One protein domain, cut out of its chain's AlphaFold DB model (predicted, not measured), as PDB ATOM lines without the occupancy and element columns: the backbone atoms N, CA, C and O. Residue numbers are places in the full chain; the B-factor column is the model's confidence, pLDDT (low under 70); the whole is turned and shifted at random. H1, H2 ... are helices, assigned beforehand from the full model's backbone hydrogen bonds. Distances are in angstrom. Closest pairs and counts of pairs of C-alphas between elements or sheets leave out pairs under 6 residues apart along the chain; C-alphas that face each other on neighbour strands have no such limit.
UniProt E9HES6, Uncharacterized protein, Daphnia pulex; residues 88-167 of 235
ATOM      1  N   ASN A  88     142.477 155.407 119.798       68.56
ATOM      2  CA  ASN A  88     142.288 156.849 119.697       68.56
ATOM      3  C   ASN A  88     140.824 157.211 119.399       68.56
ATOM      4  O   ASN A  88     139.987 156.351 119.125       68.56
ATOM      5  N   LEU A  89     140.523 158.508 119.475       61.41
ATOM      6  CA  LEU A  89     139.186 159.063 119.237       61.41
ATOM      7  C   LEU A  89     138.821 159.136 117.740       61.41
ATOM      8  O   LEU A  89     137.644 159.203 117.397       61.41
ATOM      9  N   THR A  90     139.818 159.098 116.852       55.28
ATOM     10  CA  THR A  90     139.680 159.309 115.399       55.28
ATOM     11  C   THR A  90     139.736 158.019 114.574       55.28
ATOM     12  O   THR A  90     139.519 158.053 113.367       55.28
ATOM     13  N   GLN A  91     139.975 156.864 115.200       56.28
ATOM     14  CA  GLN A  91     140.135 155.555 114.553       56.28
ATOM     15  C   GLN A  91     138.877 155.189 113.776       56.28
ATOM     16  O   GLN A  91     138.965 154.636 112.683       56.28
ATOM     17  N   ALA A  92     137.718 155.559 114.320       53.94
ATOM     18  CA  ALA A  92     136.442 155.355 113.664       53.94
ATOM     19  C   ALA A  92     136.235 156.244 112.433       53.94
ATOM     20  O   ALA A  92     135.540 155.841 111.509       53.94
ATOM     21  N   ILE A  93     136.858 157.425 112.409       53.81
ATOM     22  CA  ILE A  93     136.769 158.378 111.298       53.81
ATOM     23  C   ILE A  93     137.722 157.960 110.173       53.81
ATOM     24  O   ILE A  93     137.337 157.928 109.013       53.81
ATOM     25  N   LEU A  94     138.963 157.601 110.515       52.97
ATOM     26  CA  LEU A  94     140.026 157.335 109.538       52.97
ATOM     27  C   LEU A  94     139.980 155.939 108.914       52.97
ATOM     28  O   LEU A  94     140.536 155.734 107.840       52.97
ATOM     29  N   LYS A  95     139.393 154.961 109.602       52.28
ATOM     30  CA  LYS A  95     139.426 153.561 109.164       52.28
ATOM     31  C   LYS A  95     138.036 152.935 109.012       52.28
ATOM     32  O   LYS A  95     137.946 151.718 108.892       52.28
ATOM     33  N   SER A  96     136.963 153.733 109.074       49.50
ATOM     34  CA  SER A  96     135.570 153.252 109.086       49.50
ATOM     35  C   SER A  96     135.329 152.095 110.070       49.50
ATOM     36  O   SER A  96     134.459 151.252 109.860       49.50
ATOM     37  N   PHE A  97     136.107 152.024 111.157       54.97
ATOM     38  CA  PHE A  97     135.909 151.018 112.194       54.97
ATOM     39  C   PHE A  97     134.856 151.525 113.187       54.97
ATOM     40  O   PHE A  97     134.950 152.655 113.658       54.97
ATOM     41  N   PRO A  98     133.894 150.701 113.625       55.22
ATOM     42  CA  PRO A  98     132.899 151.115 114.620       55.22
ATOM     43  C   PRO A  98     133.503 151.362 116.019       55.22
ATOM     44  O   PRO A  98     132.808 151.780 116.947       55.22
ATOM     45  N   ASN A  99     134.805 151.119 116.198       62.22
ATOM     46  CA  ASN A  99     135.477 151.163 117.486       62.22
ATOM     47  C   ASN A  99     135.936 152.562 117.894       62.22
ATOM     48  O   ASN A  99     137.109 152.923 117.830       62.22
ATOM     49  N   LYS A 100     134.965 153.337 118.371       73.00
ATOM     50  CA  LYS A 100     135.178 154.610 119.070       73.00
ATOM     51  C   LYS A 100     135.671 154.376 120.502       73.00
ATOM     52  O   LYS A 100     135.516 153.280 121.048       73.00
ATOM     53  N   ALA A 101     136.221 155.402 121.142       81.31
ATOM     54  CA  ALA A 101     136.493 155.357 122.580       81.31
ATOM     55  C   ALA A 101     135.215 155.042 123.379       81.31
ATOM     56  O   ALA A 101     134.098 155.299 122.924       81.31
ATOM     57  N   PHE A 102     135.367 154.445 124.559       83.56
ATOM     58  CA  PHE A 102     134.237 154.227 125.459       83.56
ATOM     59  C   PHE A 102     133.932 155.528 126.186       83.56
ATOM     60  O   PHE A 102     134.779 155.988 126.934       83.56
ATOM     61  N   ASN A 103     132.753 156.100 125.968       83.31
ATOM     62  CA  ASN A 103     132.285 157.342 126.597       83.31
ATOM     63  C   ASN A 103     131.080 157.127 127.530       83.31
ATOM     64  O   ASN A 103     130.622 158.053 128.183       83.31
ATOM     65  N   SER A 104     130.528 155.914 127.552       82.75
ATOM     66  CA  SER A 104     129.344 155.568 128.328       82.75
ATOM     67  C   SER A 104     129.428 154.124 128.798       82.75
ATOM     68  O   SER A 104     129.919 153.240 128.087       82.75
ATOM     69  N   THR A 105     128.908 153.876 129.994       81.50
ATOM     70  CA  THR A 105     128.805 152.542 130.594       81.50
ATOM     71  C   THR A 105     127.683 151.695 129.994       81.50
ATOM     72  O   THR A 105     127.703 150.469 130.132       81.50
ATOM     73  N   PHE A 106     126.765 152.317 129.250       77.38
ATOM     74  CA  PHE A 106     125.690 151.654 128.506       77.38
ATOM     75  C   PHE A 106     126.077 151.306 127.065       77.38
ATOM     76  O   PHE A 106     125.226 150.934 126.263       77.38
ATOM     77  N   ASN A 107     127.363 151.407 126.717       83.69
ATOM     78  CA  ASN A 107     127.833 151.100 125.374       83.69
ATOM     79  C   ASN A 107     127.491 149.649 124.979       83.69
ATOM     80  O   ASN A 107     127.804 148.708 125.714       83.69
ATOM     81  N   GLU A 108     126.913 149.464 123.789       87.56
ATOM     82  CA  GLU A 108     126.529 148.150 123.250       87.56
ATOM     83  C   GLU A 108     127.693 147.150 123.278       87.56
ATOM     84  O   GLU A 108     127.510 145.977 123.593       87.56
ATOM     85  N   ARG A 109     128.930 147.614 123.059       88.06
ATOM     86  CA  ARG A 109     130.125 146.757 123.101       88.06
ATOM     87  C   ARG A 109     130.391 146.185 124.491       88.06
ATOM     88  O   ARG A 109     130.848 145.051 124.590       88.06
ATOM     89  N   LEU A 110     130.082 146.921 125.564       89.19
ATOM     90  CA  LEU A 110     130.195 146.398 126.930       89.19
ATOM     91  C   LEU A 110     129.145 145.319 127.197       89.19
ATOM     92  O   LEU A 110     129.451 144.322 127.849       89.19
ATOM     93  N   GLN A 111     127.926 145.491 126.681       90.81
ATOM     94  CA  GLN A 111     126.893 144.457 126.772       90.81
ATOM     95  C   GLN A 111     127.269 143.232 125.937       90.81
ATOM     96  O   GLN A 111     127.151 142.104 126.411       90.81
ATOM     97  N   TRP A 112     127.830 143.446 124.746       93.19
ATOM     98  CA  TRP A 112     128.360 142.372 123.918       93.19
ATOM     99  C   TRP A 112     129.482 141.606 124.625       93.19
ATOM    100  O   TRP A 112     129.459 140.384 124.589       93.19
ATOM    101  N   LEU A 113     130.414 142.269 125.326       92.06
ATOM    102  CA  LEU A 113     131.455 141.581 126.108       92.06
ATOM    103  C   LEU A 113     130.871 140.732 127.248       92.06
ATOM    104  O   LEU A 113     131.363 139.636 127.510       92.06
ATOM    105  N   LYS A 114     129.807 141.199 127.916       91.75
ATOM    106  CA  LYS A 114     129.098 140.379 128.914       91.75
ATOM    107  C   LYS A 114     128.459 139.148 128.272       91.75
ATOM    108  O   LYS A 114     128.576 138.058 128.820       91.75
ATOM    109  N   GLY A 115     127.823 139.308 127.112       91.75
ATOM    110  CA  GLY A 115     127.277 138.188 126.340       91.75
ATOM    111  C   GLY A 115     128.368 137.245 125.826       91.75
ATOM    112  O   GLY A 115     128.203 136.029 125.853       91.75
ATOM    113  N   PHE A 116     129.520 137.795 125.435       91.88
ATOM    114  CA  PHE A 116     130.685 137.032 125.010       91.88
ATOM    115  C   PHE A 116     131.163 136.105 126.119       91.88
ATOM    116  O   PHE A 116     131.437 134.965 125.805       91.88
ATOM    117  N   LEU A 117     131.176 136.513 127.395       90.88
ATOM    118  CA  LEU A 117     131.557 135.638 128.519       90.88
ATOM    119  C   LEU A 117     130.685 134.381 128.664       90.88
ATOM    120  O   LEU A 117     131.146 133.387 129.224       90.88
ATOM    121  N   LYS A 118     129.442 134.406 128.170       90.75
ATOM    122  CA  LYS A 118     128.562 133.235 128.186       90.75
ATOM    123  C   LYS A 118     129.008 132.187 127.160       90.75
ATOM    124  O   LYS A 118     129.046 131.007 127.468       90.75
ATOM    125  N   TRP A 119     129.450 132.624 125.985       88.19
ATOM    126  CA  TRP A 119     129.851 131.742 124.888       88.19
ATOM    127  C   TRP A 119     130.983 130.740 125.215       88.19
ATOM    128  O   TRP A 119     130.788 129.554 124.954       88.19
ATOM    129  N   PRO A 120     132.144 131.128 125.786       85.69
ATOM    130  CA  PRO A 120     133.203 130.180 126.105       85.69
ATOM    131  C   PRO A 120     132.819 129.307 127.304       85.69
ATOM    132  O   PRO A 120     133.294 128.184 127.395       85.69
ATOM    133  N   LYS A 121     131.944 129.788 128.200       87.31
ATOM    134  CA  LYS A 121     131.396 128.986 129.301       87.31
ATOM    135  C   LYS A 121     130.482 127.881 128.768       87.31
ATOM    136  O   LYS A 121     130.659 126.726 129.133       87.31
ATOM    137  N   ASP A 122     129.548 128.232 127.888       86.62
ATOM    138  CA  ASP A 122     128.636 127.278 127.254       86.62
ATOM    139  C   ASP A 122     129.428 126.243 126.442       86.62
ATOM    140  O   ASP A 122     129.173 125.047 126.557       86.62
ATOM    141  N   ARG A 123     130.460 126.687 125.709       81.12
ATOM    142  CA  ARG A 123     131.324 125.797 124.926       81.12
ATOM    143  C   ARG A 123     132.198 124.885 125.791       81.12
ATOM    144  O   ARG A 123     132.344 123.717 125.466       81.12
ATOM    145  N   LYS A 124     132.729 125.378 126.915       82.12
ATOM    146  CA  LYS A 124     133.458 124.547 127.889       82.12
ATOM    147  C   LYS A 124     132.570 123.444 128.476       82.12
ATOM    148  O   LYS A 124     133.058 122.355 128.731       82.12
ATOM    149  N   ASN A 125     131.283 123.721 128.676       82.44
ATOM    150  CA  ASN A 125     130.331 122.746 129.210       82.44
ATOM    151  C   ASN A 125     129.827 121.744 128.157       82.44
ATOM    152  O   ASN A 125     129.392 120.660 128.526       82.44
ATOM    153  N   SER A 126     129.834 122.110 126.871       79.25
ATOM    154  CA  SER A 126     129.368 121.242 125.780       79.25
ATOM    155  C   SER A 126     130.435 120.282 125.254       79.25
ATOM    156  O   SER A 126     130.115 119.388 124.480       79.25
ATOM    157  N   VAL A 127     131.698 120.509 125.605       79.06
ATOM    158  CA  VAL A 127     132.838 119.740 125.111       79.06
ATOM    159  C   VAL A 127     133.208 118.657 126.129       79.06
ATOM    160  O   VAL A 127     133.423 118.950 127.303       79.06
ATOM    161  N   THR A 128     133.276 117.405 125.677       66.69
ATOM    162  CA  THR A 128     133.616 116.228 126.496       66.69
ATOM    163  C   THR A 128     135.110 115.881 126.481       66.69
ATOM    164  O   THR A 128     135.585 115.274 127.441       66.69
ATOM    165  N   GLY A 129     135.863 116.276 125.446       66.75
ATOM    166  CA  GLY A 129     137.315 116.079 125.338       66.75
ATOM    167  C   GLY A 129     138.132 117.264 125.867       66.75
ATOM    168  O   GLY A 129     137.770 118.420 125.663       66.75
ATOM    169  N   LYS A 130     139.263 117.009 126.543       59.91
ATOM    170  CA  LYS A 130     140.144 118.082 127.059       59.91
ATOM    171  C   LYS A 130     140.795 118.928 125.950       59.91
ATOM    172  O   LYS A 130     141.062 120.101 126.200       59.91
ATOM    173  N   ASP A 131     140.969 118.368 124.752       63.12
ATOM    174  CA  ASP A 131     141.695 118.993 123.629       63.12
ATOM    175  C   ASP A 131     140.782 119.632 122.567       63.12
ATOM    176  O   ASP A 131     141.244 120.274 121.627       63.12
ATOM    177  N   ASP A 132     139.466 119.516 122.732       65.81
ATOM    178  CA  ASP A 132     138.470 119.983 121.759       65.81
ATOM    179  C   ASP A 132     138.106 121.476 121.941       65.81
ATOM    180  O   ASP A 132     137.207 122.020 121.284       65.81
ATOM    181  N   PHE A 133     138.784 122.172 122.863       78.06
ATOM    182  CA  PHE A 133     138.560 123.586 123.159       78.06
ATOM    183  C   PHE A 133     139.860 124.329 123.520       78.06
ATOM    184  O   PHE A 133     140.963 123.806 123.419       78.06
ATOM    185  N   LEU A 134     139.733 125.602 123.906       79.19
ATOM    186  CA  LEU A 134     140.830 126.392 124.456       79.19
ATOM    187  C   LEU A 134     141.419 125.697 125.689       79.19
ATOM    188  O   LEU A 134     140.662 125.197 126.525       79.19
ATOM    189  N   THR A 135     142.741 125.780 125.851       83.56
ATOM    190  CA  THR A 135     143.408 125.331 127.080       83.56
ATOM    191  C   THR A 135     142.815 126.028 128.307       83.56
ATOM    192  O   THR A 135     142.267 127.138 128.206       83.56
ATOM    193  N   SER A 136     142.913 125.397 129.483       83.12
ATOM    194  CA  SER A 136     142.332 125.954 130.712       83.12
ATOM    195  C   SER A 136     142.896 127.345 131.015       83.12
ATOM    196  O   SER A 136     142.142 128.267 131.327       83.12
ATOM    197  N   GLU A 137     144.199 127.524 130.805       85.50
ATOM    198  CA  GLU A 137     144.927 128.779 130.987       85.50
ATOM    199  C   GLU A 137     144.396 129.858 130.039       85.50
ATOM    200  O   GLU A 137     144.115 130.983 130.456       85.50
ATOM    201  N   THR A 138     144.194 129.518 128.762       86.06
ATOM    202  CA  THR A 138     143.693 130.458 127.750       86.06
ATOM    203  C   THR A 138     142.251 130.867 128.042       86.06
ATOM    204  O   THR A 138     141.898 132.049 127.957       86.06
ATOM    205  N   TYR A 139     141.406 129.911 128.433       87.50
ATOM    206  CA  TYR A 139     140.027 130.170 128.839       87.50
ATOM    207  C   TYR A 139     139.952 131.112 130.051       87.50
ATOM    208  O   TYR A 139     139.188 132.089 130.044       87.50
ATOM    209  N   GLU A 140     140.750 130.849 131.085       89.12
ATOM    210  CA  GLU A 140     140.813 131.684 132.283       89.12
ATOM    211  C   GLU A 140     141.358 133.075 131.970       89.12
ATOM    212  O   GLU A 140     140.761 134.073 132.379       89.12
ATOM    213  N   ALA A 141     142.422 133.166 131.168       88.81
ATOM    214  CA  ALA A 141     143.008 134.432 130.747       88.81
ATOM    215  C   ALA A 141     141.999 135.303 129.984       88.81
ATOM    216  O   ALA A 141     141.861 136.493 130.289       88.81
ATOM    217  N   ILE A 142     141.245 134.733 129.037       90.38
ATOM    218  CA  ILE A 142     140.201 135.456 128.290       90.38
ATOM    219  C   ILE A 142     139.075 135.902 129.225       90.38
ATOM    220  O   ILE A 142     138.631 137.056 129.160       90.38
ATOM    221  N   THR A 143     138.625 135.015 130.114       92.00
ATOM    222  CA  THR A 143     137.547 135.297 131.068       92.00
ATOM    223  C   THR A 143     137.935 136.433 132.011       92.00
ATOM    224  O   THR A 143     137.189 137.407 132.152       92.00
ATOM    225  N   ASN A 144     139.121 136.346 132.611       92.62
ATOM    226  CA  ASN A 144     139.639 137.339 133.544       92.62
ATOM    227  C   ASN A 144     139.896 138.672 132.838       92.62
ATOM    228  O   ASN A 144     139.390 139.696 133.286       92.62
ATOM    229  N   THR A 145     140.558 138.662 131.676       92.19
ATOM    230  CA  THR A 145     140.810 139.880 130.883       92.19
ATOM    231  C   THR A 145     139.511 140.601 130.529       92.19
ATOM    232  O   THR A 145     139.411 141.821 130.681       92.19
ATOM    233  N   THR A 146     138.487 139.857 130.105       93.56
ATOM    234  CA  THR A 146     137.193 140.434 129.724       93.56
ATOM    235  C   THR A 146     136.475 141.034 130.934       93.56
ATOM    236  O   THR A 146     136.023 142.180 130.875       93.56
ATOM    237  N   LYS A 147     136.416 140.308 132.060       94.06
ATOM    238  CA  LYS A 147     135.821 140.805 133.313       94.06
ATOM    239  C   LYS A 147     136.539 142.055 133.818       94.06
ATOM    240  O   LYS A 147     135.884 143.057 134.108       94.06
ATOM    241  N   SER A 148     137.871 142.029 133.861       94.12
ATOM    242  CA  SER A 148     138.688 143.164 134.288       94.12
ATOM    243  C   SER A 148     138.512 144.370 133.372       94.12
ATOM    244  O   SER A 148     138.428 145.490 133.864       94.12
ATOM    245  N   THR A 149     138.411 144.170 132.057       92.81
ATOM    246  CA  THR A 149     138.186 145.265 131.102       92.81
ATOM    247  C   THR A 149     136.833 145.931 131.334       92.81
ATOM    248  O   THR A 149     136.768 147.155 131.433       92.81
ATOM    249  N   ILE A 150     135.761 145.150 131.507       93.19
ATOM    250  CA  ILE A 150     134.428 145.687 131.819       93.19
ATOM    251  C   ILE A 150     134.456 146.472 133.137       93.19
ATOM    252  O   ILE A 150     133.939 147.588 133.189       93.19
ATOM    253  N   ALA A 151     135.054 145.905 134.189       94.00
ATOM    254  CA  ALA A 151     135.140 146.549 135.498       94.00
ATOM    255  C   ALA A 151     135.930 147.865 135.433       94.00
ATOM    256  O   ALA A 151     135.430 148.896 135.877       94.00
ATOM    257  N   LYS A 152     137.107 147.859 134.792       93.50
ATOM    258  CA  LYS A 152     137.949 149.052 134.613       93.50
ATOM    259  C   LYS A 152     137.235 150.152 133.839       93.50
ATOM    260  O   LYS A 152     137.284 151.300 134.257       93.50
ATOM    261  N   ILE A 153     136.562 149.823 132.735       92.25
ATOM    262  CA  ILE A 153     135.839 150.831 131.944       92.25
ATOM    263  C   ILE A 153     134.729 151.470 132.783       92.25
ATOM    264  O   ILE A 153     134.601 152.690 132.783       92.25
ATOM    265  N   LYS A 154     133.952 150.668 133.520       93.25
ATOM    266  CA  LYS A 154     132.892 151.194 134.388       93.25
ATOM    267  C   LYS A 154     133.441 152.088 135.493       93.25
ATOM    268  O   LYS A 154     132.919 153.177 135.678       93.25
ATOM    269  N   PHE A 155     134.489 151.640 136.178       94.25
ATOM    270  CA  PHE A 155     135.133 152.404 137.242       94.25
ATOM    271  C   PHE A 155     135.691 153.736 136.724       94.25
ATOM    272  O   PHE A 155     135.409 154.788 137.286       94.25
ATOM    273  N   LEU A 156     136.421 153.716 135.603       93.56
ATOM    274  CA  LEU A 156     137.025 154.927 135.044       93.56
ATOM    275  C   LEU A 156     135.981 155.960 134.601       93.56
ATOM    276  O   LEU A 156     136.191 157.151 134.802       93.56
ATOM    277  N   LEU A 157     134.869 155.510 134.014       92.56
ATOM    278  CA  LEU A 157     133.808 156.403 133.546       92.56
ATOM    279  C   LEU A 157     132.922 156.923 134.687       92.56
ATOM    280  O   LEU A 157     132.600 158.104 134.702       92.56
ATOM    281  N   ASN A 158     132.517 156.057 135.623       92.44
ATOM    282  CA  ASN A 158     131.544 156.423 136.657       92.44
ATOM    283  C   ASN A 158     132.188 157.005 137.919       92.44
ATOM    284  O   ASN A 158     131.649 157.952 138.479       92.44
ATOM    285  N   GLU A 159     133.293 156.426 138.392       91.81
ATOM    286  CA  GLU A 159     133.885 156.787 139.689       91.81
ATOM    287  C   GLU A 159     135.059 157.750 139.534       91.81
ATOM    288  O   GLU A 159     135.160 158.728 140.266       91.81
ATOM    289  N   ALA A 160     135.930 157.519 138.549       90.81
ATOM    290  CA  ALA A 160     137.105 158.365 138.338       90.81
ATOM    291  C   ALA A 160     136.847 159.582 137.424       90.81
ATOM    292  O   ALA A 160     137.756 160.378 137.202       90.81
ATOM    293  N   GLY A 161     135.633 159.726 136.878       89.12
ATOM    294  CA  GLY A 161     135.212 160.907 136.115       89.12
ATOM    295  C   GLY A 161     135.902 161.100 134.759       89.12
ATOM    296  O   GLY A 161     135.939 162.218 134.243       89.12
ATOM    297  N   PHE A 162     136.462 160.047 134.156       89.62
ATOM    298  CA  PHE A 162     137.048 160.154 132.818       89.62
ATOM    299  C   PHE A 162     135.953 160.341 131.762       89.62
ATOM    300  O   PHE A 162     134.986 159.587 131.711       89.62
ATOM    301  N   GLN A 163     136.151 161.289 130.842       87.88
ATOM    302  CA  GLN A 163     135.226 161.512 129.721       87.88
ATOM    303  C   GLN A 163     135.199 160.340 128.731       87.88
ATOM    304  O   GLN A 163     134.187 160.073 128.083       87.88
ATOM    305  N   PHE A 164     136.335 159.657 128.575       87.62
ATOM    306  CA  PHE A 164     136.449 158.504 127.700       87.62
ATOM    307  C   PHE A 164     137.560 157.547 128.139       87.62
ATOM    308  O   PHE A 164     138.510 157.929 128.819       87.62
ATOM    309  N   VAL A 165     137.470 156.296 127.685       88.50
ATOM    310  CA  VAL A 165     138.442 155.230 127.957       88.50
ATOM    311  C   VAL A 165     138.925 154.592 126.653       88.50
ATOM    312  O   VAL A 165     138.134 154.261 125.763       88.50
ATOM    313  N   LEU A 166     140.245 154.396 126.560       89.12
ATOM    314  CA  LEU A 166     140.941 153.745 125.447       89.12
ATOM    315  C   LEU A 166     141.505 152.399 125.911       89.12
ATOM    316  O   LEU A 166     142.459 152.353 126.687       89.12
ATOM    317  N   THR A 167     140.935 151.296 125.428       87.62
ATOM    318  CA  THR A 167     141.284 149.942 125.887       87.62
ATOM    319  C   THR A 167     142.685 149.502 125.482       87.62
ATOM    320  O   THR A 167     143.310 148.760 126.240       87.62
TER     321      THR A 167
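AT A GLANCE: This is residues 88 to 167 of the 235 residues of an uncharacterized protein of Daphnia pulex (UniProt E9HES6). A long helical hairpin of H2 and H3 has the little helix H1 off to one side at the end where H2 begins and H3 ends. At the other end residues 125 to 131 stick out. The printed part has 80 residues with three named helices, H1, H2, H3 in chain order, and is all helix. It is loose, with a radius of gyration of the C-alphas of 15.6 A and spans of 45 by 31 by 19 A.

IN THESE COORDINATES: Find C-alpha 91 at (140.135, 155.555, 114.553), where H1, residues 91 to 94, begins. H2, residues 108 to 126, runs 27.2 A. H3, residues 136 to 158, runs 32.9 A to C-alpha 158 at (131.544, 156.423, 136.657).

HOW THE PARTS SIT: H2 and H3 touch, closest at the C-alphas of Leu 110 and Ile 150, 6.5 A, at a shallow tilt of 21 degrees, opposite ways. H1 is apart from both. In H3 every O i to N i+4 pair is within hydrogen-bond range, in H2 11 of 15; H1 is too short for one.

THE WHOLE: The C-alphas farthest apart, Gly 129 and Gly 161, are 46.2 A apart. The printed part has no cut. The link H1 to H2 is long. Look for pLDDT under 70 at residues 88 to 99 and 128 to 132.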